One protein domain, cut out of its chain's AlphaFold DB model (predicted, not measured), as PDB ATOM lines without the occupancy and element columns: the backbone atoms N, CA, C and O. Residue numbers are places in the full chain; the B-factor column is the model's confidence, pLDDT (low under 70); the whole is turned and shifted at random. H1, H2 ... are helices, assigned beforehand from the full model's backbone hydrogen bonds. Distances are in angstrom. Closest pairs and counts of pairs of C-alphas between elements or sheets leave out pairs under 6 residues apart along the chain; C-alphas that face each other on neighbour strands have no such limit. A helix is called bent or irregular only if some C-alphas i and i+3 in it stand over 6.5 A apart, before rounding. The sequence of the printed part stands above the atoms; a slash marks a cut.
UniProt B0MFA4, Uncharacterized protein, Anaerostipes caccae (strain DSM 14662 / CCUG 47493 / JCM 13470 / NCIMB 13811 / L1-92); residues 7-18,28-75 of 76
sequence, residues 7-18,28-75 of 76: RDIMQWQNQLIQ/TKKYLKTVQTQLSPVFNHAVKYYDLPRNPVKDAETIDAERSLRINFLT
ATOM      1  N   ARG A   7      16.972  43.771 -42.885       75.25
ATOM      2  CA  ARG A   7      18.004  43.618 -43.920       75.25
ATOM      3  C   ARG A   7      17.450  43.110 -45.250       75.25
ATOM      4  O   ARG A   7      17.905  43.585 -46.283       75.25
ATOM      5  N   ASP A   8      16.457  42.223 -45.227       82.06
ATOM      6  CA  ASP A   8      15.849  41.681 -46.445       82.06
ATOM      7  C   ASP A   8      15.069  42.771 -47.193       82.06
ATOM      8  O   ASP A   8      15.186  42.911 -48.408       82.06
ATOM      9  N   ILE A   9      14.347  43.624 -46.454       81.38
ATOM     10  CA  ILE A   9      13.659  44.785 -47.035       81.38
ATOM     11  C   ILE A   9      14.660  45.803 -47.575       81.38
ATOM     12  O   ILE A   9      14.461  46.319 -48.669       81.38
ATOM     13  N   MET A  10      15.751  46.072 -46.854       79.56
ATOM     14  CA  MET A  10      16.805  46.974 -47.330       79.56
ATOM     15  C   MET A  10      17.464  46.453 -48.611       79.56
ATOM     16  O   MET A  10      17.663  47.215 -49.553       79.56
ATOM     17  N   GLN A  11      17.764  45.156 -48.679       81.81
ATOM     18  CA  GLN A  11      18.328  44.537 -49.873       81.81
ATOM     19  C   GLN A  11      17.360  44.629 -51.058       81.81
ATOM     20  O   GLN A  11      17.770  45.004 -52.155       81.81
ATOM     21  N   TRP A  12      16.074  44.366 -50.834       83.88
ATOM     22  CA  TRP A  12      15.047  44.511 -51.863       83.88
ATOM     23  C   TRP A  12      14.864  45.970 -52.319       83.88
ATOM     24  O   TRP A  12      14.764  46.233 -53.516       83.88
ATOM     25  N   GLN A  13      14.888  46.938 -51.395       81.88
ATOM     26  CA  GLN A  13      14.876  48.367 -51.730       81.88
ATOM     27  C   GLN A  13      16.077  48.734 -52.614       81.88
ATOM     28  O   GLN A  13      15.913  49.461 -53.592       81.88
ATOM     29  N   ASN A  14      17.264  48.195 -52.320       79.00
ATOM     30  CA  ASN A  14      18.462  48.420 -53.130       79.00
ATOM     31  C   ASN A  14      18.319  47.828 -54.534       79.00
ATOM     32  O   ASN A  14      18.668  48.487 -55.511       79.00
ATOM     33  N   GLN A  15      17.761  46.621 -54.646       83.19
ATOM     34  CA  GLN A  15      17.478  46.010 -55.944       83.19
ATOM     35  C   GLN A  15      16.513  46.871 -56.758       83.19
ATOM     36  O   GLN A  15      16.796  47.155 -57.914       83.19
ATOM     37  N   LEU A  16      15.425  47.358 -56.156       80.50
ATOM     38  CA  LEU A  16      14.470  48.234 -56.839       80.50
ATOM     39  C   LEU A  16      15.088  49.545 -57.345       80.50
ATOM     40  O   LEU A  16      14.696  50.020 -58.406       80.50
ATOM     41  N   ILE A  17      16.026  50.128 -56.595       79.69
ATOM     42  CA  ILE A  17      16.747  51.342 -57.009       79.69
ATOM     43  C   ILE A  17      17.673  51.044 -58.198       79.69
ATOM     44  O   ILE A  17      17.784  51.863 -59.100       79.69
ATOM     45  N   GLN A  18      18.313  49.873 -58.215       79.75
ATOM     46  CA  GLN A  18      19.208  49.451 -59.299       79.75
ATOM     47  C   GLN A  18      18.465  48.932 -60.540       79.75
ATOM     48  O   GLN A  18      19.055  48.839 -61.619       79.75
ATOM     49  N   THR A  28      11.397  56.301 -61.003       81.00
ATOM     50  CA  THR A  28      11.142  57.542 -60.264       81.00
ATOM     51  C   THR A  28      10.921  57.268 -58.774       81.00
ATOM     52  O   THR A  28      10.260  56.305 -58.379       81.00
ATOM     53  N   LYS A  29      11.383  58.187 -57.919       77.00
ATOM     54  CA  LYS A  29      11.178  58.119 -56.459       77.00
ATOM     55  C   LYS A  29       9.707  57.954 -56.074       77.00
ATOM     56  O   LYS A  29       9.379  57.228 -55.140       77.00
ATOM     57  N   LYS A  30       8.807  58.606 -56.821       82.31
ATOM     58  CA  LYS A  30       7.356  58.502 -56.620       82.31
ATOM     59  C   LYS A  30       6.879  57.063 -56.810       82.31
ATOM     60  O   LYS A  30       6.129  56.574 -55.974       82.31
ATOM     61  N   TYR A  31       7.357  56.387 -57.853       84.62
ATOM     62  CA  TYR A  31       7.032  54.989 -58.111       84.62
ATOM     63  C   TYR A  31       7.545  54.072 -56.997       84.62
ATOM     64  O   TYR A  31       6.767  53.317 -56.420       84.62
ATOM     65  N   LEU A  32       8.817  54.207 -56.616       82.81
ATOM     66  CA  LEU A  32       9.420  53.416 -55.538       82.81
ATOM     67  C   LEU A  32       8.661  53.575 -54.207       82.81
ATOM     68  O   LEU A  32       8.357  52.591 -53.529       82.81
ATOM     69  N   LYS A  33       8.253  54.806 -53.875       82.81
ATOM     70  CA  LYS A  33       7.416  55.098 -52.703       82.81
ATOM     71  C   LYS A  33       6.018  54.482 -52.807       82.81
ATOM     72  O   LYS A  33       5.486  54.006 -51.802       82.81
ATOM     73  N   THR A  34       5.422  54.461 -54.001       88.00
ATOM     74  CA  THR A  34       4.141  53.783 -54.242       88.00
ATOM     75  C   THR A  34       4.260  52.286 -53.972       88.00
ATOM     76  O   THR A  34       3.429  51.752 -53.240       88.00
ATOM     77  N   VAL A  35       5.312  51.623 -54.462       86.44
ATOM     78  CA  VAL A  35       5.535  50.189 -54.204       86.44
ATOM     79  C   VAL A  35       5.735  49.925 -52.704       86.44
ATOM     80  O   VAL A  35       5.095  49.032 -52.153       86.44
ATOM     81  N   GLN A  36       6.530  50.740 -51.998       84.75
ATOM     82  CA  GLN A  36       6.712  50.608 -50.540       84.75
ATOM     83  C   GLN A  36       5.392  50.791 -49.764       84.75
ATOM     84  O   GLN A  36       5.105  50.063 -48.807       84.75
ATOM     85  N   THR A  37       4.562  51.741 -50.198       85.62
ATOM     86  CA  THR A  37       3.232  51.972 -49.616       85.62
ATOM     87  C   THR A  37       2.311  50.777 -49.838       85.62
ATOM     88  O   THR A  37       1.595  50.393 -48.921       85.62
ATOM     89  N   GLN A  38       2.351  50.155 -51.020       88.75
ATOM     90  CA  GLN A  38       1.564  48.958 -51.333       88.75
ATOM     91  C   GLN A  38       2.059  47.713 -50.586       88.75
ATOM     92  O   GLN A  38       1.256  46.861 -50.212       88.75
ATOM     93  N   LEU A  39       3.360  47.625 -50.311       85.44
ATOM     94  CA  LEU A  39       3.960  46.516 -49.571       85.44
ATOM     95  C   LEU A  39       3.638  46.568 -48.065       85.44
ATOM     96  O   LEU A  39       3.510  45.534 -47.412       85.44
ATOM     97  N   SER A  40       3.447  47.766 -47.503       85.25
ATOM     98  CA  SER A  40       3.159  47.949 -46.073       85.25
ATOM     99  C   SER A  40       1.893  47.205 -45.589       85.25
ATOM    100  O   SER A  40       1.981  46.514 -44.571       85.25
ATOM    101  N   PRO A  41       0.732  47.271 -46.278       88.88
ATOM    102  CA  PRO A  41      -0.450  46.460 -45.973       88.88
ATOM    103  C   PRO A  41      -0.215  44.949 -46.032       88.88
ATOM    104  O   PRO A  41      -0.725  44.233 -45.174       88.88
ATOM    105  N   VAL A  42       0.574  44.468 -47.000       87.25
ATOM    106  CA  VAL A  42       0.903  43.038 -47.136       87.25
ATOM    107  C   VAL A  42       1.639  42.551 -45.890       87.25
ATOM    108  O   VAL A  42       1.267  41.541 -45.299       87.25
ATOM    109  N   PHE A  43       2.621  43.322 -45.419       83.88
ATOM    110  CA  PHE A  43       3.327  42.998 -44.181       83.88
ATOM    111  C   PHE A  43       2.479  43.192 -42.928       83.88
ATOM    112  O   PHE A  43       2.634  42.430 -41.983       83.88
ATOM    113  N   ASN A  44       1.546  44.145 -42.901       85.38
ATOM    114  CA  ASN A  44       0.593  44.243 -41.791       85.38
ATOM    115  C   ASN A  44      -0.293  42.989 -41.707       85.38
ATOM    116  O   ASN A  44      -0.576  42.507 -40.613       85.38
ATOM    117  N   HIS A  45      -0.699  42.435 -42.852       86.25
ATOM    118  CA  HIS A  45      -1.406  41.159 -42.905       86.25
ATOM    119  C   HIS A  45      -0.504  40.001 -42.447       86.25
ATOM    120  O   HIS A  45      -0.942  39.159 -41.669       86.25
ATOM    121  N   ALA A  46       0.770  39.984 -42.857       84.88
ATOM    122  CA  ALA A  46       1.746  38.994 -42.397       84.88
ATOM    123  C   ALA A  46       1.956  39.035 -40.871       84.88
ATOM    124  O   ALA A  46       1.927  38.003 -40.213       84.88
ATOM    125  N   VAL A  47       2.072  40.230 -40.287       83.31
ATOM    126  CA  VAL A  47       2.149  40.426 -38.828       83.31
ATOM    127  C   VAL A  47       0.901  39.895 -38.127       83.31
ATOM    128  O   VAL A  47       1.009  39.254 -37.090       83.31
ATOM    129  N   LYS A  48      -0.286  40.124 -38.701       84.25
ATOM    130  CA  LYS A  48      -1.553  39.724 -38.080       84.25
ATOM    131  C   LYS A  48      -1.843  38.220 -38.161       84.25
ATOM    132  O   LYS A  48      -2.448  37.690 -37.238       84.25
ATOM    133  N   TYR A  49      -1.484  37.562 -39.262       84.44
ATOM    134  CA  TYR A  49      -1.920  36.185 -39.548       84.44
ATOM    135  C   TYR A  49      -0.789  35.154 -39.609       84.44
ATOM    136  O   TYR A  49      -1.071  33.962 -39.640       84.44
ATOM    137  N   TYR A  50       0.470  35.593 -39.652       81.69
ATOM    138  CA  TYR A  50       1.638  34.720 -39.795       81.69
ATOM    139  C   TYR A  50       2.645  34.899 -38.647       81.69
ATOM    140  O   TYR A  50       3.813  34.547 -38.810       81.69
ATOM    141  N   ASP A  51       2.207  35.464 -37.512       76.50
ATOM    142  CA  ASP A  51       3.026  35.703 -36.309       76.50
ATOM    143  C   ASP A  51       4.355  36.427 -36.599       76.50
ATOM    144  O   ASP A  51       5.377  36.224 -35.939       76.50
ATOM    145  N   LEU A  52       4.363  37.301 -37.613       78.62
ATOM    146  CA  LEU A  52       5.543  38.106 -37.901       78.62
ATOM    147  C   LEU A  52       5.705  39.145 -36.773       78.62
ATOM    148  O   LEU A  52       4.780  39.922 -36.534       78.62
ATOM    149  N   PRO A  53       6.866  39.229 -36.097       72.44
ATOM    150  CA  PRO A  53       7.000  40.006 -34.858       72.44
ATOM    151  C   PRO A  53       6.822  41.519 -35.047       72.44
ATOM    152  O   PRO A  53       6.465  42.225 -34.107       72.44
ATOM    153  N   ARG A  54       7.097  42.042 -36.249       74.38
ATOM    154  CA  ARG A  54       6.889  43.449 -36.621       74.38
ATOM    155  C   ARG A  54       6.891  43.618 -38.128       74.38
ATOM    156  O   ARG A  54       7.300  42.716 -38.852       74.38
ATOM    157  N   ASN A  55       6.456  44.788 -38.592       77.81
ATOM    158  CA  ASN A  55       6.482  45.138 -40.005       77.81
ATOM    159  C   ASN A  55       7.868  45.707 -40.392       77.81
ATOM    160  O   ASN A  55       8.118  46.889 -40.139       77.81
ATOM    161  N   PRO A  56       8.735  44.931 -41.070       75.44
ATOM    162  CA  PRO A  56      10.076  45.374 -41.438       75.44
ATOM    163  C   PRO A  56      10.070  46.489 -42.496       75.44
ATOM    164  O   PRO A  56      11.078  47.163 -42.662       75.44
ATOM    165  N   VAL A  57       8.952  46.718 -43.199       78.00
ATOM    166  CA  VAL A  57       8.785  47.825 -44.162       78.00
ATOM    167  C   VAL A  57       8.571  49.159 -43.456       78.00
ATOM    168  O   VAL A  57       8.956  50.191 -43.994       78.00
ATOM    169  N   LYS A  58       7.971  49.141 -42.257       74.69
ATOM    170  CA  LYS A  58       7.868  50.327 -41.397       74.69
ATOM    171  C   LYS A  58       9.191  50.643 -40.712       74.69
ATOM    172  O   LYS A  58       9.515  51.813 -40.550       74.69
ATOM    173  N   ASP A  59       9.928  49.606 -40.318       73.88
ATOM    174  CA  ASP A  59      11.268  49.760 -39.745       73.88
ATOM    175  C   ASP A  59      12.298  50.182 -40.807       73.88
ATOM    176  O   ASP A  59      13.300  50.822 -40.495       73.88
ATOM    177  N   ALA A  60      12.067  49.823 -42.072       71.62
ATOM    178  CA  ALA A  60      12.849  50.319 -43.191       71.62
ATOM    179  C   ALA A  60      12.492  51.784 -43.457       71.62
ATOM    180  O   ALA A  60      11.354  52.105 -43.793       71.62
ATOM    181  N   GLU A  61      13.485  52.672 -43.368       69.38
ATOM    182  CA  GLU A  61      13.318  54.067 -43.779       69.38
ATOM    183  C   GLU A  61      12.741  54.174 -45.201       69.38
ATOM    184  O   GLU A  61      12.907  53.297 -46.063       69.38
ATOM    185  N   THR A  62      12.036  55.273 -45.456       65.94
ATOM    186  CA  THR A  62      11.498  55.577 -46.785       65.94
ATOM    187  C   THR A  62      12.635  55.631 -47.804       65.94
ATOM    188  O   THR A  62      13.739  56.079 -47.490       65.94
ATOM    189  N   ILE A  63      12.386  55.166 -49.030       67.94
ATOM    190  CA  ILE A  63      13.340  55.336 -50.134       67.94
ATOM    191  C   ILE A  63      13.481  56.842 -50.415       67.94
ATOM    192  O   ILE A  63      12.622  57.436 -51.067       67.94
ATOM    193  N   ASP A  64      14.539  57.455 -49.881       60.81
ATOM    194  CA  ASP A  64      14.886  58.863 -50.084       60.81
ATOM    195  C   ASP A  64      16.137  59.018 -50.969       60.81
ATOM    196  O   ASP A  64      16.955  58.103 -51.086       60.81
ATOM    197  N   ALA A  65      16.283  60.191 -51.589       53.47
ATOM    198  CA  ALA A  65      17.409  60.580 -52.432       53.47
ATOM    199  C   ALA A  65      18.769  60.375 -51.752       53.47
ATOM    200  O   ALA A  65      19.714  59.890 -52.376       53.47
ATOM    201  N   GLU A  66      18.862  60.722 -50.466       52.56
ATOM    202  CA  GLU A  66      20.084  60.556 -49.675       52.56
ATOM    203  C   GLU A  66      20.436  59.082 -49.461       52.56
ATOM    204  O   GLU A  66      21.608  58.714 -49.326       52.56
ATOM    205  N   ARG A  67      19.422  58.209 -49.467       58.38
ATOM    206  CA  ARG A  67      19.614  56.768 -49.368       58.38
ATOM    207  C   ARG A  67      20.102  56.196 -50.689       58.38
ATOM    208  O   ARG A  67      21.068  55.447 -50.664       58.38
ATOM    209  N   SER A  68      19.526  56.610 -51.821       54.31
ATOM    210  CA  SER A  68      20.011  56.256 -53.168       54.31
ATOM    211  C   SER A  68      21.507  56.563 -53.328       54.31
ATOM    212  O   SER A  68      22.275  55.718 -53.783       54.31
ATOM    213  N   LEU A  69      21.940  57.739 -52.854       52.00
ATOM    214  CA  LEU A  69      23.350  58.144 -52.829       52.00
ATOM    215  C   LEU A  69      24.207  57.253 -51.912       52.00
ATOM    216  O   LEU A  69      25.303  56.851 -52.301       52.00
ATOM    217  N   ARG A  70      23.705  56.895 -50.720       51.22
ATOM    218  CA  ARG A  70      24.386  55.954 -49.809       51.22
ATOM    219  C   ARG A  70      24.525  54.546 -50.391       51.22
ATOM    220  O   ARG A  70      25.541  53.905 -50.142       51.22
ATOM    221  N   ILE A  71      23.555  54.065 -51.170       58.34
ATOM    222  CA  ILE A  71      23.646  52.749 -51.825       58.34
ATOM    223  C   ILE A  71      24.747  52.754 -52.890       58.34
ATOM    224  O   ILE A  71      25.583  51.851 -52.900       58.34
ATOM    225  N   ASN A  72      24.832  53.804 -53.711       54.69
ATOM    226  CA  ASN A  72      25.919  53.944 -54.687       54.69
ATOM    227  C   ASN A  72      27.304  53.981 -54.022       54.69
ATOM    228  O   ASN A  72      28.273  53.499 -54.601       54.69
ATOM    229  N   PHE A  73      27.398  54.499 -52.795       47.31
ATOM    230  CA  PHE A  73      28.644  54.501 -52.026       47.31
ATOM    231  C   PHE A  73      29.051  53.104 -51.519       47.31
ATOM    232  O   PHE A  73      30.236  52.799 -51.454       47.31
ATOM    233  N   LEU A  74      28.084  52.242 -51.188       43.94
ATOM    234  CA  LEU A  74      28.304  50.881 -50.669       43.94
ATOM    235  C   LEU A  74      28.523  49.813 -51.756       43.94
ATOM    236  O   LEU A  74      28.832  48.673 -51.421       43.94
ATOM    237  N   THR A  75      28.356  50.164 -53.033       47.19
ATOM    238  CA  THR A  75      28.508  49.234 -54.169       47.19
ATOM    239  C   THR A  75      29.784  49.493 -54.989       47.19
ATOM    240  O   THR A  75      29.854  49.077 -56.144       47.19
TER     241      THR A  75
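Overview. This is residues 7 to 18 and 28 to 75 of the 76 residues of an uncharacterized protein of Anaerostipes caccae (strain DSM 14662 / CCUG 47493 / JCM 13470 / NCIMB 13811 / L1-92) (UniProt B0MFA4). One long helix, H2, makes the length of this elongated model, and the chain after it folds back along it through the short helix H3 to H4, which stands crosswise near the end where H2 begins. H1 runs loosely alongside H2, opposite ways, with few contacts between them. The printed part has 60 residues with four named helices, H1, H2, H3 and H4 along the chain, and no named strand, and its class is all helix. It is only just compact, close to loose, with a radius of gyration of the C-alphas of 12.3 A and spans of 37 by 22 by 15 A.

Arrangement. Start at H2, residues 29 to 49, and look at its residues 36 to 43, which alone touch H3, residues 56 to 59; the closest C-alphas, of Ser 40 and Val 57, are 5.9 A apart. H1, residues 7 to 18, is close to H2 but not clearly touching, at a shallow tilt of 25 degrees, with the C-alphas of Leu 16 and Leu 32 closest at 7.4 A. With residues 14 to 17 alone, H1 only just touches H4, residues 65 to 74, with 3 pairs of C-alphas within 8 A, the closest those of Asn 14 and Ile 71 at 6.9 A; they are about perpendicular at 81 degrees. H3 and H4 are apart. Every O i to N i+4 pair is within hydrogen-bond range in H1 and H4, and 15 of 17 are in H2, while H3 is too short for such a pair.

Along the chain. Find C-alpha 29 at (11.178, 58.119, -56.459); from there H2 runs 30.6 A to C-alpha 49 at (-1.920, 36.185, -39.548). H2 is neither bent nor irregular, but only just: C-alphas 38 and 41 are 6.2 A apart. H1 measures 16.5 A, H3 4.9 A, and H4 14.7 A, ending at C-alpha 74 at (28.304, 50.881, -50.669).

Size, cuts and confidence. The two C-alphas farthest apart, of Tyr 49 and Phe 73, are 37.8 A apart. Residues 19 to 27 are not printed, and C-alphas 18 and 28 are 11.5 A apart across the cut. The link from H2 to H3 is short and that from H3 to H4 tight. Look for low confidence at residues 61 to 75, where pLDDT is under 70.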